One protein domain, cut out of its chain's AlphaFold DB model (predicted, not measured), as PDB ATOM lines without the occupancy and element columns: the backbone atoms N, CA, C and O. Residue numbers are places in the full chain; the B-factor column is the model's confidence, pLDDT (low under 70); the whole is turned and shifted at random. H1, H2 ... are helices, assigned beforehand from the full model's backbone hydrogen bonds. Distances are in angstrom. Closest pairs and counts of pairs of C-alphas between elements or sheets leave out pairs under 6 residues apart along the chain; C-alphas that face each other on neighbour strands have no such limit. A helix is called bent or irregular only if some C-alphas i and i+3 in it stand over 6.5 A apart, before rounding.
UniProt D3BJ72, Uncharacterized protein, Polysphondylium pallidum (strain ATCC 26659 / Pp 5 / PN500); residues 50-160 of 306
ATOM      1  N   LEU A  50      62.276 -50.529 -44.202       89.81
ATOM      2  CA  LEU A  50      62.016 -49.110 -44.026       89.81
ATOM      3  C   LEU A  50      62.266 -48.356 -45.326       89.81
ATOM      4  O   LEU A  50      61.440 -47.536 -45.724       89.81
ATOM      5  N   TRP A  51      63.367 -48.646 -46.020       91.19
ATOM      6  CA  TRP A  51      63.660 -48.036 -47.310       91.19
ATOM      7  C   TRP A  51      62.570 -48.349 -48.340       91.19
ATOM      8  O   TRP A  51      62.112 -47.427 -49.023       91.19
ATOM      9  N   ALA A  52      62.113 -49.603 -48.422       91.00
ATOM     10  CA  ALA A  52      61.094 -50.014 -49.389       91.00
ATOM     11  C   ALA A  52      59.777 -49.257 -49.166       91.00
ATOM     12  O   ALA A  52      59.267 -48.616 -50.091       91.00
ATOM     13  N   VAL A  53      59.259 -49.242 -47.932       93.38
ATOM     14  CA  VAL A  53      58.015 -48.518 -47.628       93.38
ATOM     15  C   VAL A  53      58.188 -47.005 -47.731       93.38
ATOM     16  O   VAL A  53      57.293 -46.336 -48.241       93.38
ATOM     17  N   LYS A  54      59.341 -46.447 -47.335       93.19
ATOM     18  CA  LYS A  54      59.623 -45.001 -47.384       93.19
ATOM     19  C   LYS A  54      59.566 -44.426 -48.796       93.19
ATOM     20  O   LYS A  54      59.219 -43.257 -48.958       93.19
ATOM     21  N   HIS A  55      59.885 -45.237 -49.800       90.44
ATOM     22  CA  HIS A  55      59.827 -44.857 -51.213       90.44
ATOM     23  C   HIS A  55      58.566 -45.374 -51.921       90.44
ATOM     24  O   HIS A  55      58.423 -45.213 -53.130       90.44
ATOM     25  N   GLY A  56      57.623 -45.954 -51.173       91.56
ATOM     26  CA  GLY A  56      56.336 -46.404 -51.690       91.56
ATOM     27  C   GLY A  56      56.357 -47.741 -52.430       91.56
ATOM     28  O   GLY A  56      55.381 -48.062 -53.104       91.56
ATOM     29  N   HIS A  57      57.407 -48.550 -52.274       91.12
ATOM     30  CA  HIS A  57      57.485 -49.910 -52.817       91.12
ATOM     31  C   HIS A  57      56.728 -50.912 -51.925       91.12
ATOM     32  O   HIS A  57      57.298 -51.875 -51.411       91.12
ATOM     33  N   VAL A  58      55.425 -50.677 -51.732       93.19
ATOM     34  CA  VAL A  58      54.569 -51.485 -50.842       93.19
ATOM     35  C   VAL A  58      54.488 -52.946 -51.301       93.19
ATOM     36  O   VAL A  58      54.520 -53.831 -50.458       93.19
ATOM     37  N   GLY A  59      54.499 -53.220 -52.610       91.12
ATOM     38  CA  GLY A  59      54.518 -54.595 -53.129       91.12
ATOM     39  C   GLY A  59      55.740 -55.399 -52.665       91.12
ATOM     40  O   GLY A  59      55.586 -56.499 -52.147       91.12
ATOM     41  N   ILE A  60      56.945 -54.816 -52.743       89.12
ATOM     42  CA  ILE A  60      58.188 -55.455 -52.265       89.12
ATOM     43  C   ILE A  60      58.122 -55.699 -50.753       89.12
ATOM     44  O   ILE A  60      58.559 -56.743 -50.268       89.12
ATOM     45  N   PHE A  61      57.570 -54.740 -50.007       91.69
ATOM     46  CA  PHE A  61      57.327 -54.897 -48.577       91.69
ATOM     47  C   PHE A  61      56.377 -56.072 -48.297       91.69
ATOM     48  O   PHE A  61      56.720 -56.947 -47.506       91.69
ATOM     49  N   MET A  62      55.239 -56.152 -48.993       92.62
ATOM     50  CA  MET A  62      54.263 -57.234 -48.827       92.62
ATOM     51  C   MET A  62      54.834 -58.604 -49.210       92.62
ATOM     52  O   MET A  62      54.617 -59.573 -48.487       92.62
ATOM     53  N   GLU A  63      55.598 -58.697 -50.303       89.88
ATOM     54  CA  GLU A  63      56.300 -59.926 -50.698       89.88
ATOM     55  C   GLU A  63      57.224 -60.426 -49.584       89.88
ATOM     56  O   GLU A  63      57.221 -61.615 -49.271       89.88
ATOM     57  N   ARG A  64      57.985 -59.524 -48.950       86.31
ATOM     58  CA  ARG A  64      58.879 -59.880 -47.839       86.31
ATOM     59  C   ARG A  64      58.120 -60.295 -46.591       86.31
ATOM     60  O   ARG A  64      58.452 -61.320 -46.009       86.31
ATOM     61  N   VAL A  65      57.074 -59.557 -46.218       87.38
ATOM     62  CA  VAL A  65      56.209 -59.924 -45.084       87.38
ATOM     63  C   VAL A  65      55.628 -61.331 -45.271       87.38
ATOM     64  O   VAL A  65      55.555 -62.093 -44.309       87.38
ATOM     65  N   LYS A  66      55.253 -61.699 -46.503       88.69
ATOM     66  CA  LYS A  66      54.735 -63.035 -46.842       88.69
ATOM     67  C   LYS A  66      55.818 -64.111 -46.831       88.69
ATOM     68  O   LYS A  66      55.608 -65.169 -46.249       88.69
ATOM     69  N   ARG A  67      56.953 -63.848 -47.483       85.88
ATOM     70  CA  ARG A  67      58.030 -64.828 -47.684       85.88
ATOM     71  C   ARG A  67      58.777 -65.141 -46.396       85.88
ATOM     72  O   ARG A  67      58.993 -66.304 -46.085       85.88
ATOM     73  N   ASP A  68      59.173 -64.105 -45.669       81.75
ATOM     74  CA  ASP A  68      60.120 -64.239 -44.563       81.75
ATOM     75  C   ASP A  68      59.402 -64.592 -43.242       81.75
ATOM     76  O   ASP A  68      60.045 -64.653 -42.199       81.75
ATOM     77  N   GLN A  69      58.070 -64.794 -43.280       77.69
ATOM     78  CA  GLN A  69      57.195 -65.000 -42.115       77.69
ATOM     79  C   GLN A  69      57.572 -64.095 -40.934       77.69
ATOM     80  O   GLN A  69      57.579 -64.530 -39.780       77.69
ATOM     81  N   ILE A  70      57.956 -62.849 -41.240       70.88
ATOM     82  CA  ILE A  70      58.703 -62.015 -40.299       70.88
ATOM     83  C   ILE A  70      57.882 -61.879 -39.032       70.88
ATOM     84  O   ILE A  70      56.748 -61.389 -39.052       70.88
ATOM     85  N   GLN A  71      58.463 -62.343 -37.929       72.44
ATOM     86  CA  GLN A  71      57.781 -62.328 -36.656       72.44
ATOM     87  C   GLN A  71      57.462 -60.886 -36.251       72.44
ATOM     88  O   GLN A  71      58.284 -59.976 -36.392       72.44
ATOM     89  N   TYR A  72      56.254 -60.716 -35.711       67.81
ATOM     90  CA  TYR A  72      55.640 -59.456 -35.278       67.81
ATOM     91  C   TYR A  72      56.623 -58.463 -34.636       67.81
ATOM     92  O   TYR A  72      56.622 -57.276 -34.950       67.81
ATOM     93  N   HIS A  73      57.484 -58.954 -33.744       70.56
ATOM     94  CA  HIS A  73      58.351 -58.120 -32.918       70.56
ATOM     95  C   HIS A  73      59.517 -57.482 -33.690       70.56
ATOM     96  O   HIS A  73      59.996 -56.427 -33.282       70.56
ATOM     97  N   GLN A  74      59.958 -58.064 -34.810       74.31
ATOM     98  CA  GLN A  74      61.115 -57.555 -35.561       74.31
ATOM     99  C   GLN A  74      60.718 -56.504 -36.598       74.31
ATOM    100  O   GLN A  74      61.393 -55.486 -36.737       74.31
ATOM    101  N   LEU A  75      59.601 -56.719 -37.303       71.38
ATOM    102  CA  LEU A  75      59.165 -55.821 -38.377       71.38
ATOM    103  C   LEU A  75      58.685 -54.464 -37.844       71.38
ATOM    104  O   LEU A  75      58.840 -53.444 -38.510       71.38
ATOM    105  N   PHE A  76      58.094 -54.454 -36.646       73.88
ATOM    106  CA  PHE A  76      57.423 -53.279 -36.081       73.88
ATOM    107  C   PHE A  76      58.126 -52.678 -34.869       73.88
ATOM    108  O   PHE A  76      57.589 -51.762 -34.250       73.88
ATOM    109  N   ALA A  77      59.363 -53.099 -34.586       79.06
ATOM    110  CA  ALA A  77      60.236 -52.390 -33.651       79.06
ATOM    111  C   ALA A  77      60.450 -50.917 -34.065       79.06
ATOM    112  O   ALA A  77      60.773 -50.075 -33.230       79.06
ATOM    113  N   GLN A  78      60.243 -50.591 -35.348       87.56
ATOM    114  CA  GLN A  78      60.340 -49.238 -35.886       87.56
ATOM    115  C   GLN A  78      58.960 -48.714 -36.324       87.56
ATOM    116  O   GLN A  78      58.504 -49.031 -37.428       87.56
ATOM    117  N   PRO A  79      58.310 -47.834 -35.534       89.88
ATOM    118  CA  PRO A  79      57.011 -47.241 -35.879       89.88
ATOM    119  C   PRO A  79      56.982 -46.531 -37.245       89.88
ATOM    120  O   PRO A  79      55.933 -46.424 -37.882       89.88
ATOM    121  N   ALA A  80      58.144 -46.074 -37.725       92.88
ATOM    122  CA  ALA A  80      58.300 -45.437 -39.028       92.88
ATOM    123  C   ALA A  80      57.884 -46.343 -40.200       92.88
ATOM    124  O   ALA A  80      57.376 -45.835 -41.202       92.88
ATOM    125  N   ILE A  81      58.048 -47.667 -40.082       93.31
ATOM    126  CA  ILE A  81      57.672 -48.613 -41.142       93.31
ATOM    127  C   ILE A  81      56.158 -48.566 -41.375       93.31
ATOM    128  O   ILE A  81      55.727 -48.385 -42.513       93.31
ATOM    129  N   LEU A  82      55.350 -48.642 -40.310       93.69
ATOM    130  CA  LEU A  82      53.888 -48.561 -40.418       93.69
ATOM    131  C   LEU A  82      53.421 -47.196 -40.897       93.69
ATOM    132  O   LEU A  82      52.517 -47.114 -41.723       93.69
ATOM    133  N   TRP A  83      54.067 -46.126 -40.435       95.69
ATOM    134  CA  TRP A  83      53.753 -44.784 -40.908       95.69
ATOM    135  C   TRP A  83      53.953 -44.649 -42.423       95.69
ATOM    136  O   TRP A  83      53.065 -44.182 -43.138       95.69
ATOM    137  N   HIS A  84      55.098 -45.108 -42.936       95.88
ATOM    138  CA  HIS A  84      55.385 -45.091 -44.367       95.88
ATOM    139  C   HIS A  84      54.490 -46.056 -45.151       95.88
ATOM    140  O   HIS A  84      54.002 -45.687 -46.218       95.88
ATOM    141  N   PHE A  85      54.218 -47.250 -44.621       95.94
ATOM    142  CA  PHE A  85      53.262 -48.183 -45.213       95.94
ATOM    143  C   PHE A  85      51.892 -47.518 -45.385       95.94
ATOM    144  O   PHE A  85      51.407 -47.430 -46.509       95.94
ATOM    145  N   CYS A  86      51.321 -46.945 -44.324       96.69
ATOM    146  CA  CYS A  86      50.051 -46.219 -44.375       96.69
ATOM    147  C   CYS A  86      50.058 -45.052 -45.361       96.69
ATOM    148  O   CYS A  86      49.099 -44.835 -46.093       96.69
ATOM    149  N   LYS A  87      51.153 -44.296 -45.414       96.25
ATOM    150  CA  LYS A  87      51.284 -43.180 -46.354       96.25
ATOM    151  C   LYS A  87      51.238 -43.634 -47.819       96.25
ATOM    152  O   LYS A  87      50.849 -42.855 -48.694       96.25
ATOM    153  N   HIS A  88      51.702 -44.849 -48.108       96.06
ATOM    154  CA  HIS A  88      51.945 -45.305 -49.474       96.06
ATOM    155  C   HIS A  88      51.043 -46.445 -49.953       96.06
ATOM    156  O   HIS A  88      50.953 -46.633 -51.169       96.06
ATOM    157  N   VAL A  89      50.369 -47.166 -49.057       96.75
ATOM    158  CA  VAL A  89      49.445 -48.250 -49.405       96.75
ATOM    159  C   VAL A  89      48.289 -47.716 -50.251       96.75
ATOM    160  O   VAL A  89      47.785 -46.618 -50.020       96.75
ATOM    161  N   ARG A  90      47.921 -48.485 -51.279       95.69
ATOM    162  CA  ARG A  90      46.811 -48.174 -52.197       95.69
ATOM    163  C   ARG A  90      45.801 -49.306 -52.283       95.69
ATOM    164  O   ARG A  90      44.600 -49.073 -52.302       95.69
ATOM    165  N   ALA A  91      46.290 -50.542 -52.306       96.50
ATOM    166  CA  ALA A  91      45.439 -51.714 -52.354       96.50
ATOM    167  C   ALA A  91      44.825 -51.991 -50.976       96.50
ATOM    168  O   ALA A  91      45.529 -52.153 -49.976       96.50
ATOM    169  N   LEU A  92      43.496 -52.103 -50.938       97.19
ATOM    170  CA  LEU A  92      42.770 -52.472 -49.726       97.19
ATOM    171  C   LEU A  92      43.169 -53.862 -49.214       97.19
ATOM    172  O   LEU A  92      43.208 -54.068 -48.005       97.19
ATOM    173  N   SER A  93      43.480 -54.804 -50.110       96.88
ATOM    174  CA  SER A  93      43.953 -56.145 -49.746       96.88
ATOM    175  C   SER A  93      45.216 -56.090 -48.890       96.88
ATOM    176  O   SER A  93      45.269 -56.732 -47.844       96.88
ATOM    177  N   ASP A  94      46.188 -55.269 -49.290       95.75
ATOM    178  CA  ASP A  94      47.464 -55.129 -48.589       95.75
ATOM    179  C   ASP A  94      47.255 -54.470 -47.227       95.75
ATOM    180  O   ASP A  94      47.773 -54.941 -46.215       95.75
ATOM    181  N   PHE A  95      46.438 -53.409 -47.181       97.12
ATOM    182  CA  PHE A  95      46.083 -52.762 -45.921       97.12
ATOM    183  C   PHE A  95      45.384 -53.731 -44.966       97.12
ATOM    184  O   PHE A  95      45.792 -53.835 -43.815       97.12
ATOM    185  N   ARG A  96      44.368 -54.468 -45.435       96.94
ATOM    186  CA  ARG A  96      43.638 -55.454 -44.625       96.94
ATOM    187  C   ARG A  96      44.558 -56.543 -44.100       96.94
ATOM    188  O   ARG A  96      44.454 -56.896 -42.932       96.94
ATOM    189  N   GLU A  97      45.461 -57.059 -44.931       94.75
ATOM    190  CA  GLU A  97      46.394 -58.106 -44.513       94.75
ATOM    191  C   GLU A  97      47.296 -57.627 -43.369       94.75
ATOM    192  O   GLU A  97      47.393 -58.296 -42.338       94.75
ATOM    193  N   ILE A  98      47.913 -56.451 -43.518       94.19
ATOM    194  CA  ILE A  98      48.775 -55.878 -42.480       94.19
ATOM    195  C   ILE A  98      47.957 -55.480 -41.251       94.19
ATOM    196  O   ILE A  98      48.345 -55.797 -40.132       94.19
ATOM    197  N   HIS A  99      46.802 -54.845 -41.427       95.12
ATOM    198  CA  HIS A  99      45.946 -54.431 -40.321       95.12
ATOM    199  C   HIS A  99      45.436 -55.626 -39.506       95.12
ATOM    200  O   HIS A  99      45.470 -55.589 -38.282       95.12
ATOM    201  N   ASN A 100      45.012 -56.716 -40.148       93.81
ATOM    202  CA  ASN A 100      44.512 -57.899 -39.440       93.81
ATOM    203  C   ASN A 100      45.617 -58.608 -38.652       93.81
ATOM    204  O   ASN A 100      45.374 -59.071 -37.540       93.81
ATOM    205  N   LYS A 101      46.833 -58.665 -39.204       91.12
ATOM    206  CA  LYS A 101      47.989 -59.265 -38.527       91.12
ATOM    207  C   LYS A 101      48.555 -58.368 -37.420       91.12
ATOM    208  O   LYS A 101      49.060 -58.878 -36.424       91.12
ATOM    209  N   PHE A 102      48.483 -57.047 -37.591       90.81
ATOM    210  CA  PHE A 102      49.285 -56.090 -36.824       90.81
ATOM    211  C   PHE A 102      48.486 -54.919 -36.244       90.81
ATOM    212  O   PHE A 102      49.076 -53.895 -35.916       90.81
ATOM    213  N   SER A 103      47.166 -55.042 -36.080       92.94
ATOM    214  CA  SER A 103      46.282 -53.957 -35.609       92.94
ATOM    215  C   SER A 103      46.797 -53.248 -34.352       92.94
ATOM    216  O   SER A 103      46.821 -52.023 -34.301       92.94
ATOM    217  N   LYS A 104      47.302 -54.005 -33.368       92.62
ATOM    218  CA  LYS A 104      47.860 -53.473 -32.110       92.62
ATOM    219  C   LYS A 104      49.167 -52.683 -32.276       92.62
ATOM    220  O   LYS A 104      49.551 -51.964 -31.361       92.62
ATOM    221  N   SER A 105      49.861 -52.826 -33.405       92.75
ATOM    222  CA  SER A 105      51.110 -52.112 -33.700       92.75
ATOM    223  C   SER A 105      50.886 -50.744 -34.341       92.75
ATOM    224  O   SER A 105      51.818 -49.941 -34.395       92.75
ATOM    225  N   PHE A 106      49.689 -50.469 -34.871       94.25
ATOM    226  CA  PHE A 106      49.418 -49.200 -35.535       94.25
ATOM    227  C   PHE A 106      49.356 -48.069 -34.513       94.25
ATOM    228  O   PHE A 106      48.483 -48.017 -33.651       94.25
ATOM    229  N   THR A 107      50.278 -47.121 -34.648       95.62
ATOM    230  CA  THR A 107      50.201 -45.859 -33.918       95.62
ATOM    231  C   THR A 107      49.129 -44.963 -34.535       95.62
ATOM    232  O   THR A 107      48.833 -45.057 -35.732       95.62
ATOM    233  N   LEU A 108      48.586 -44.035 -33.743       96.38
ATOM    234  CA  LEU A 108      47.645 -43.026 -34.246       96.38
ATOM    235  C   LEU A 108      48.244 -42.225 -35.411       96.38
ATOM    236  O   LEU A 108      47.572 -41.984 -36.407       96.38
ATOM    237  N   ASP A 109      49.537 -41.896 -35.334       96.06
ATOM    238  CA  ASP A 109      50.248 -41.198 -36.407       96.06
ATOM    239  C   ASP A 109      50.326 -42.017 -37.702       96.06
ATOM    240  O   ASP A 109      50.236 -41.448 -38.792       96.06
ATOM    241  N   ALA A 110      50.496 -43.341 -37.607       96.25
ATOM    242  CA  ALA A 110      50.476 -44.208 -38.778       96.25
ATOM    243  C   ALA A 110      49.078 -44.250 -39.404       96.25
ATOM    244  O   ALA A 110      48.951 -44.099 -40.616       96.25
ATOM    245  N   ILE A 111      48.021 -44.390 -38.604       97.06
ATOM    246  CA  ILE A 111      46.641 -44.374 -39.110       97.06
ATOM    247  C   ILE A 111      46.299 -43.019 -39.746       97.06
ATOM    248  O   ILE A 111      45.767 -42.978 -40.855       97.06
ATOM    249  N   ASP A 112      46.681 -41.905 -39.121       97.50
ATOM    250  CA  ASP A 112      46.469 -40.560 -39.665       97.50
ATOM    251  C   ASP A 112      47.174 -40.337 -41.018       97.50
ATOM    252  O   ASP A 112      46.749 -39.493 -41.817       97.50
ATOM    253  N   ALA A 113      48.245 -41.088 -41.307       96.88
ATOM    254  CA  ALA A 113      48.949 -41.029 -42.587       96.88
ATOM    255  C   ALA A 113      48.132 -41.613 -43.754       96.88
ATOM    256  O   ALA A 113      48.345 -41.197 -44.895       96.88
ATOM    257  N   LEU A 114      47.152 -42.492 -43.494       96.56
ATOM    258  CA  LEU A 114      46.224 -43.003 -44.521       96.56
ATOM    259  C   LEU A 114      45.402 -41.865 -45.145       96.56
ATOM    260  O   LEU A 114      45.069 -41.889 -46.331       96.56
ATOM    261  N   PHE A 115      45.150 -40.807 -44.372       96.69
ATOM    262  CA  PHE A 115      44.414 -39.622 -44.809       96.69
ATOM    263  C   PHE A 115      45.251 -38.650 -45.660       96.69
ATOM    264  O   PHE A 115      44.756 -37.604 -46.071       96.69
ATOM    265  N   ILE A 116      46.525 -38.959 -45.934       94.50
ATOM    266  CA  ILE A 116      47.333 -38.192 -46.895       94.50
ATOM    267  C   ILE A 116      46.909 -38.516 -48.331       94.50
ATOM    268  O   ILE A 116      46.939 -37.637 -49.184       94.50
ATOM    269  N   ARG A 117      46.541 -39.771 -48.612       91.44
ATOM    270  CA  ARG A 117      46.046 -40.193 -49.933       91.44
ATOM    271  C   ARG A 117      44.538 -40.418 -49.967       91.44
ATOM    272  O   ARG A 117      43.963 -40.341 -51.043       91.44
ATOM    273  N   CYS A 118      43.931 -40.706 -48.810       90.06
ATOM    274  CA  CYS A 118      42.499 -40.971 -48.658       90.06
ATOM    275  C   CYS A 118      41.950 -41.950 -49.702       90.06
ATOM    276  O   CYS A 118      40.908 -41.693 -50.300       90.06
ATOM    277  N   GLU A 119      42.637 -43.075 -49.904       96.12
ATOM    278  CA  GLU A 119      42.150 -44.154 -50.766       96.12
ATOM    279  C   GLU A 119      40.753 -44.585 -50.274       96.12
ATOM    280  O   GLU A 119      40.658 -45.133 -49.166       96.12
ATOM    281  N   PRO A 120      39.663 -44.317 -51.030       94.31
ATOM    282  CA  PRO A 120      38.301 -44.370 -50.490       94.31
ATOM    283  C   PRO A 120      37.966 -45.717 -49.855       94.31
ATOM    284  O   PRO A 120      37.470 -45.770 -48.734       94.31
ATOM    285  N   ALA A 121      38.379 -46.807 -50.505       96.44
ATOM    286  CA  ALA A 121      38.138 -48.166 -50.040       96.44
ATOM    287  C   ALA A 121      38.817 -48.482 -48.690       96.44
ATOM    288  O   ALA A 121      38.285 -49.256 -47.891       96.44
ATOM    289  N   ILE A 122      39.983 -47.883 -48.410       97.12
ATOM    290  CA  ILE A 122      40.680 -48.035 -47.124       97.12
ATOM    291  C   ILE A 122      39.985 -47.207 -46.042       97.12
ATOM    292  O   ILE A 122      39.789 -47.696 -44.930       97.12
ATOM    293  N   ILE A 123      39.560 -45.984 -46.364       96.69
ATOM    294  CA  ILE A 123      38.812 -45.144 -45.423       96.69
ATOM    295  C   ILE A 123      37.461 -45.788 -45.079       96.69
ATOM    296  O   ILE A 123      37.113 -45.883 -43.902       96.69
ATOM    297  N   ASP A 124      36.732 -46.301 -46.069       96.19
ATOM    298  CA  ASP A 124      35.486 -47.043 -45.859       96.19
ATOM    299  C   ASP A 124      35.697 -48.257 -44.960       96.19
ATOM    300  O   ASP A 124      34.914 -48.494 -44.035       96.19
ATOM    301  N   TYR A 125      36.782 -49.001 -45.186       97.56
ATOM    302  CA  TYR A 125      37.148 -50.122 -44.336       97.56
ATOM    303  C   TYR A 125      37.379 -49.691 -42.884       97.56
ATOM    304  O   TYR A 125      36.782 -50.297 -41.998       97.56
ATOM    305  N   LEU A 126      38.157 -48.629 -42.638       97.00
ATOM    306  CA  LEU A 126      38.411 -48.116 -41.287       97.00
ATOM    307  C   LEU A 126      37.120 -47.713 -40.565       97.00
ATOM    308  O   LEU A 126      36.912 -48.098 -39.420       97.00
ATOM    309  N   PHE A 127      36.234 -46.962 -41.223       96.38
ATOM    310  CA  PHE A 127      34.991 -46.509 -40.591       96.38
ATOM    311  C   PHE A 127      33.979 -47.641 -40.372       96.38
ATOM    312  O   PHE A 127      33.206 -47.572 -39.420       96.38
ATOM    313  N   THR A 128      33.986 -48.670 -41.224       96.50
ATOM    314  CA  THR A 128      33.016 -49.777 -41.164       96.50
ATOM    315  C   THR A 128      33.475 -50.906 -40.241       96.50
ATOM    316  O   THR A 128      32.685 -51.431 -39.466       96.50
ATOM    317  N   HIS A 129      34.753 -51.284 -40.306       96.69
ATOM    318  CA  HIS A 129      35.291 -52.464 -39.617       96.69
ATOM    319  C   HIS A 129      36.116 -52.104 -38.380       96.69
ATOM    320  O   HIS A 129      36.450 -52.981 -37.586       96.69
ATOM    321  N   CYS A 130      36.456 -50.827 -38.194       96.12
ATOM    322  CA  CYS A 130      37.222 -50.350 -37.045       96.12
ATOM    323  C   CYS A 130      36.487 -49.182 -36.357       96.12
ATOM    324  O   CYS A 130      37.033 -48.085 -36.244       96.12
ATOM    325  N   PRO A 131      35.242 -49.380 -35.868       95.12
ATOM    326  CA  PRO A 131      34.431 -48.295 -35.305       95.12
ATOM    327  C   PRO A 131      35.091 -47.623 -34.091       95.12
ATOM    328  O   PRO A 131      34.960 -46.412 -33.910       95.12
ATOM    329  N   ASN A 132      35.877 -48.380 -33.323       94.94
ATOM    330  CA  ASN A 132      36.619 -47.895 -32.157       94.94
ATOM    331  C   ASN A 132      37.989 -47.298 -32.512       94.94
ATOM    332  O   ASN A 132      38.716 -46.876 -31.620       94.94
ATOM    333  N   GLN A 133      38.361 -47.260 -33.796       95.44
ATOM    334  CA  GLN A 133      39.598 -46.615 -34.213       95.44
ATOM    335  C   GLN A 133      39.493 -45.111 -33.959       95.44
ATOM    336  O   GLN A 133      38.583 -44.431 -34.453       95.44
ATOM    337  N   GLU A 134      40.442 -44.605 -33.179       95.69
ATOM    338  CA  GLU A 134      40.638 -43.182 -32.961       95.69
ATOM    339  C   GLU A 134      41.523 -42.589 -34.058       95.69
ATOM    340  O   GLU A 134      42.419 -43.251 -34.591       95.69
ATOM    341  N   PHE A 135      41.263 -41.322 -34.376       96.00
ATOM    342  CA  PHE A 135      42.046 -40.514 -35.303       96.00
ATOM    343  C   PHE A 135      42.405 -39.204 -34.613       96.00
ATOM    344  O   PHE A 135      41.594 -38.657 -33.857       96.00
ATOM    345  N   THR A 136      43.587 -38.654 -34.885       96.94
ATOM    346  CA  THR A 136      43.935 -37.346 -34.316       96.94
ATOM    347  C   THR A 136      43.441 -36.205 -35.210       96.94
ATOM    348  O   THR A 136      42.930 -36.389 -36.318       96.94
ATOM    349  N   LYS A 137      43.655 -34.961 -34.765       97.31
ATOM    350  CA  LYS A 137      43.420 -33.758 -35.584       97.31
ATOM    351  C   LYS A 137      44.255 -33.749 -36.879       97.31
ATOM    352  O   LYS A 137      43.935 -32.991 -37.794       97.31
ATOM    353  N   ARG A 138      45.322 -34.558 -36.978       97.12
ATOM    354  CA  ARG A 138      46.127 -34.683 -38.203       97.12
ATOM    355  C   ARG A 138      45.364 -35.394 -39.320       97.12
ATOM    356  O   ARG A 138      45.505 -34.950 -40.454       97.12
ATOM    357  N   ALA A 139      44.522 -36.390 -39.026       97.88
ATOM    358  CA  ALA A 139      43.717 -37.078 -40.041       97.88
ATOM    359  C   ALA A 139      42.812 -36.111 -40.816       97.88
ATOM    360  O   ALA A 139      42.923 -36.002 -42.036       97.88
ATOM    361  N   ILE A 140      41.977 -35.335 -40.108       98.06
ATOM    362  CA  ILE A 140      41.087 -34.360 -40.756       98.06
ATOM    363  C   ILE A 140      41.879 -33.273 -41.487       98.06
ATOM    364  O   ILE A 140      41.519 -32.896 -42.597       98.06
ATOM    365  N   ARG A 141      43.005 -32.813 -40.926       97.81
ATOM    366  CA  ARG A 141      43.871 -31.833 -41.595       97.81
ATOM    367  C   ARG A 141      44.463 -32.381 -42.895       97.81
ATOM    368  O   ARG A 141      44.484 -31.656 -43.883       97.81
ATOM    369  N   ASN A 142      44.933 -33.628 -42.900       97.31
ATOM    370  CA  ASN A 142      45.469 -34.279 -44.096       97.31
ATOM    371  C   ASN A 142      44.373 -34.456 -45.159       97.31
ATOM    372  O   ASN A 142      44.609 -34.148 -46.325       97.31
ATOM    373  N   ALA A 143      43.162 -34.850 -44.753       97.88
ATOM    374  CA  ALA A 143      42.026 -34.967 -45.664       97.88
ATOM    375  C   ALA A 143      41.637 -33.610 -46.285       97.88
ATOM    376  O   ALA A 143      41.423 -33.531 -47.493       97.88
ATOM    377  N   VAL A 144      41.628 -32.525 -45.494       97.88
ATOM    378  CA  VAL A 144      41.387 -31.157 -45.993       97.88
ATOM    379  C   VAL A 144      42.499 -30.705 -46.944       97.88
ATOM    380  O   VAL A 144      42.201 -30.219 -48.032       97.88
ATOM    381  N   TRP A 145      43.772 -30.901 -46.579       97.12
ATOM    382  CA  TRP A 145      44.925 -30.510 -47.407       97.12
ATOM    383  C   TRP A 145      44.889 -31.138 -48.806       97.12
ATOM    384  O   TRP A 145      45.251 -30.501 -49.801       97.12
ATOM    385  N   ASN A 146      44.433 -32.386 -48.886       95.75
ATOM    386  CA  ASN A 146      44.341 -33.134 -50.135       95.75
ATOM    387  C   ASN A 146      42.963 -33.023 -50.817       95.75
ATOM    388  O   ASN A 146      42.771 -33.588 -51.886       95.75
ATOM    389  N   GLY A 147      42.024 -32.251 -50.254       96.25
ATOM    390  CA  GLY A 147      40.736 -31.955 -50.887       96.25
ATOM    391  C   GLY A 147      39.702 -33.084 -50.820       96.25
ATOM    392  O   GLY A 147      38.763 -33.094 -51.609       96.25
ATOM    393  N   HIS A 148      39.827 -34.025 -49.885       96.75
ATOM    394  CA  HIS A 148      38.930 -35.182 -49.781       96.75
ATOM    395  C   HIS A 148      37.670 -34.871 -48.958       96.75
ATOM    396  O   HIS A 148      37.541 -35.302 -47.809       96.75
ATOM    397  N   LEU A 149      36.728 -34.119 -49.539       97.69
ATOM    398  CA  LEU A 149      35.539 -33.609 -48.839       97.69
ATOM    399  C   LEU A 149      34.692 -34.701 -48.172       97.69
ATOM    400  O   LEU A 149      34.369 -34.575 -46.992       97.69
ATOM    401  N   ALA A 150      34.401 -35.800 -48.873       96.88
ATOM    402  CA  ALA A 150      33.614 -36.908 -48.321       96.88
ATOM    403  C   ALA A 150      34.246 -37.506 -47.048       96.88
ATOM    404  O   ALA A 150      33.563 -37.835 -46.076       96.88
ATOM    405  N   VAL A 151      35.579 -37.592 -47.012       96.88
ATOM    406  CA  VAL A 151      36.316 -38.088 -45.844       96.88
ATOM    407  C   VAL A 151      36.256 -37.078 -44.701       96.88
ATOM    408  O   VAL A 151      36.011 -37.458 -43.557       96.88
ATOM    409  N   VAL A 152      36.415 -35.787 -44.998       97.75
ATOM    410  CA  VAL A 152      36.284 -34.709 -44.005       97.75
ATOM    411  C   VAL A 152      34.886 -34.700 -43.391       97.75
ATOM    412  O   VAL A 152      34.773 -34.599 -42.170       97.75
ATOM    413  N   GLN A 153      33.835 -34.870 -44.197       96.88
ATOM    414  CA  GLN A 153      32.453 -34.983 -43.729       96.88
ATOM    415  C   GLN A 153      32.284 -36.123 -42.726       96.88
ATOM    416  O   GLN A 153      31.751 -35.917 -41.634       96.88
ATOM    417  N   ARG A 154      32.822 -37.299 -43.052       96.12
ATOM    418  CA  ARG A 154      32.728 -38.492 -42.205       96.12
ATOM    419  C   ARG A 154      33.520 -38.384 -40.906       96.12
ATOM    420  O   ARG A 154      33.061 -38.824 -39.855       96.12
ATOM    421  N   ILE A 155      34.708 -37.782 -40.945       96.50
ATOM    422  CA  ILE A 155      35.468 -37.516 -39.720       96.50
ATOM    423  C   ILE A 155      34.715 -36.478 -38.865       96.50
ATOM    424  O   ILE A 155      34.516 -36.678 -37.668       96.50
ATOM    425  N   ALA A 156      34.239 -35.392 -39.473       96.31
ATOM    426  CA  ALA A 156      33.522 -34.311 -38.797       96.31
ATOM    427  C   ALA A 156      32.146 -34.709 -38.235       96.31
ATOM    428  O   ALA A 156      31.598 -33.981 -37.404       96.31
ATOM    429  N   SER A 157      31.545 -35.810 -38.694       95.44
ATOM    430  CA  SER A 157      30.322 -36.359 -38.098       95.44
ATOM    431  C   SER A 157      30.612 -37.191 -36.848       95.44
ATOM    432  O   SER A 157      29.774 -37.242 -35.953       95.44
ATOM    433  N   LYS A 158      31.795 -37.817 -36.767       95.38
ATOM    434  CA  LYS A 158      32.209 -38.667 -35.640       95.38
ATOM    435  C   LYS A 158      32.844 -37.874 -34.493       95.38
ATOM    436  O   LYS A 158      32.643 -38.224 -33.334       95.38
ATOM    437  N   TYR A 159      33.596 -36.815 -34.794       95.31
ATOM    438  CA  TYR A 159      34.355 -36.056 -33.794       95.31
ATOM    439  C   TYR A 159      33.867 -34.616 -33.658       95.31
ATOM    440  O   TYR A 159      33.567 -33.941 -34.643       95.31
ATOM    441  N   LYS A 160      33.864 -34.117 -32.417       94.69
ATOM    442  CA  LYS A 160      33.713 -32.688 -32.124       94.69
ATOM    443  C   LYS A 160      35.087 -32.023 -32.136       94.69
ATOM    444  O   LYS A 160      36.030 -32.519 -31.523       94.69
TER     445      LYS A 160
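AT A GLANCE: This is residues 50 to 160 of the 306 residues of an uncharacterized protein of Polysphondylium pallidum (strain ATCC 26659 / Pp 5 / PN500) (UniProt D3BJ72). The chain is wound in stacked turns of short helices: H4, H6 and H8 stand side by side in one row and run the same way, with the short H1 at the H4 end of the row, while H5, H7 and H9 make a second, looser row on one side of it and run back. H2 lies near the H1 end of the stack, steeply tilted to H5, and the small H3 is near that end too. The printed part has 111 residues with nine named helices, H1 to H9 in order, and no named strand; the class is all helix. The whole is compact, with a radius of gyration of the C-alphas of 13.7 A, yet elongated, with spans of 42 by 26 by 22 A.

HOW THE PARTS SIT: H1, residues 50 to 54, and H2, residues 58 to 67, touch only at the corner by their tight link, closest at the C-alphas of Ala 52 and Phe 61, 6.2 A apart. H3, residues 72 to 75, touches no helix. H1 touches H4, residues 79 to 88, with the C-alphas of Lys 54 and His 84 closest at 5.2 A. H4 touches H6, residues 108 to 114, at a shallow tilt of 20 degrees, the same way; the closest C-alphas, of Trp 83 and Ala 110, are 4.0 A apart. H5, residues 92 to 105, only just touches H7, residues 120 to 129, with 3 pairs of C-alphas within 8 A, only at their ends and with residues 92 to 95 of H5 alone; the closest C-alphas are those of Leu 92 and Ile 122, 5.6 A. H6 touches H8, residues 137 to 145, at a shallow tilt of 17 degrees, the same way, with Asp 112 and Ala 139 closest at 4.5 A between C-alphas. H8 and H9, residues 149 to 158, form a helical hairpin, opposite ways at a shallow tilt of 22 degrees; their closest C-alphas, of Ile 140 and Val 152, are 5.8 A apart. H7 and H9 are close but not clearly touching. Every O i to N i+4 pair is within hydrogen-bond range in H1, H2, H4, H7, H8 and H9, against 8 of 10 in H5 and 2 of 3 in H6; H3 is too short for such a pair.

IN THESE COORDINATES: H1 begins at C-alpha 50, (62.016, -49.110, -44.026). H5, the longest helix, measures 18.1 A from C-alpha 92 to C-alpha 105 and is irregular: C-alphas 101 and 104 are 8.6 A apart. H4 measures 14.6 A, H9 14.5 A and H2 14.1 A. H9 ends at C-alpha 158, (32.209, -38.667, -35.640).

THE WHOLE: The C-alphas of Arg 67 and Lys 160, the two farthest apart, are 43.2 A apart. The printed part has no cut, and no link is long. The mean pLDDT of the printed part is 92.8, and residue 72 alone is under 70.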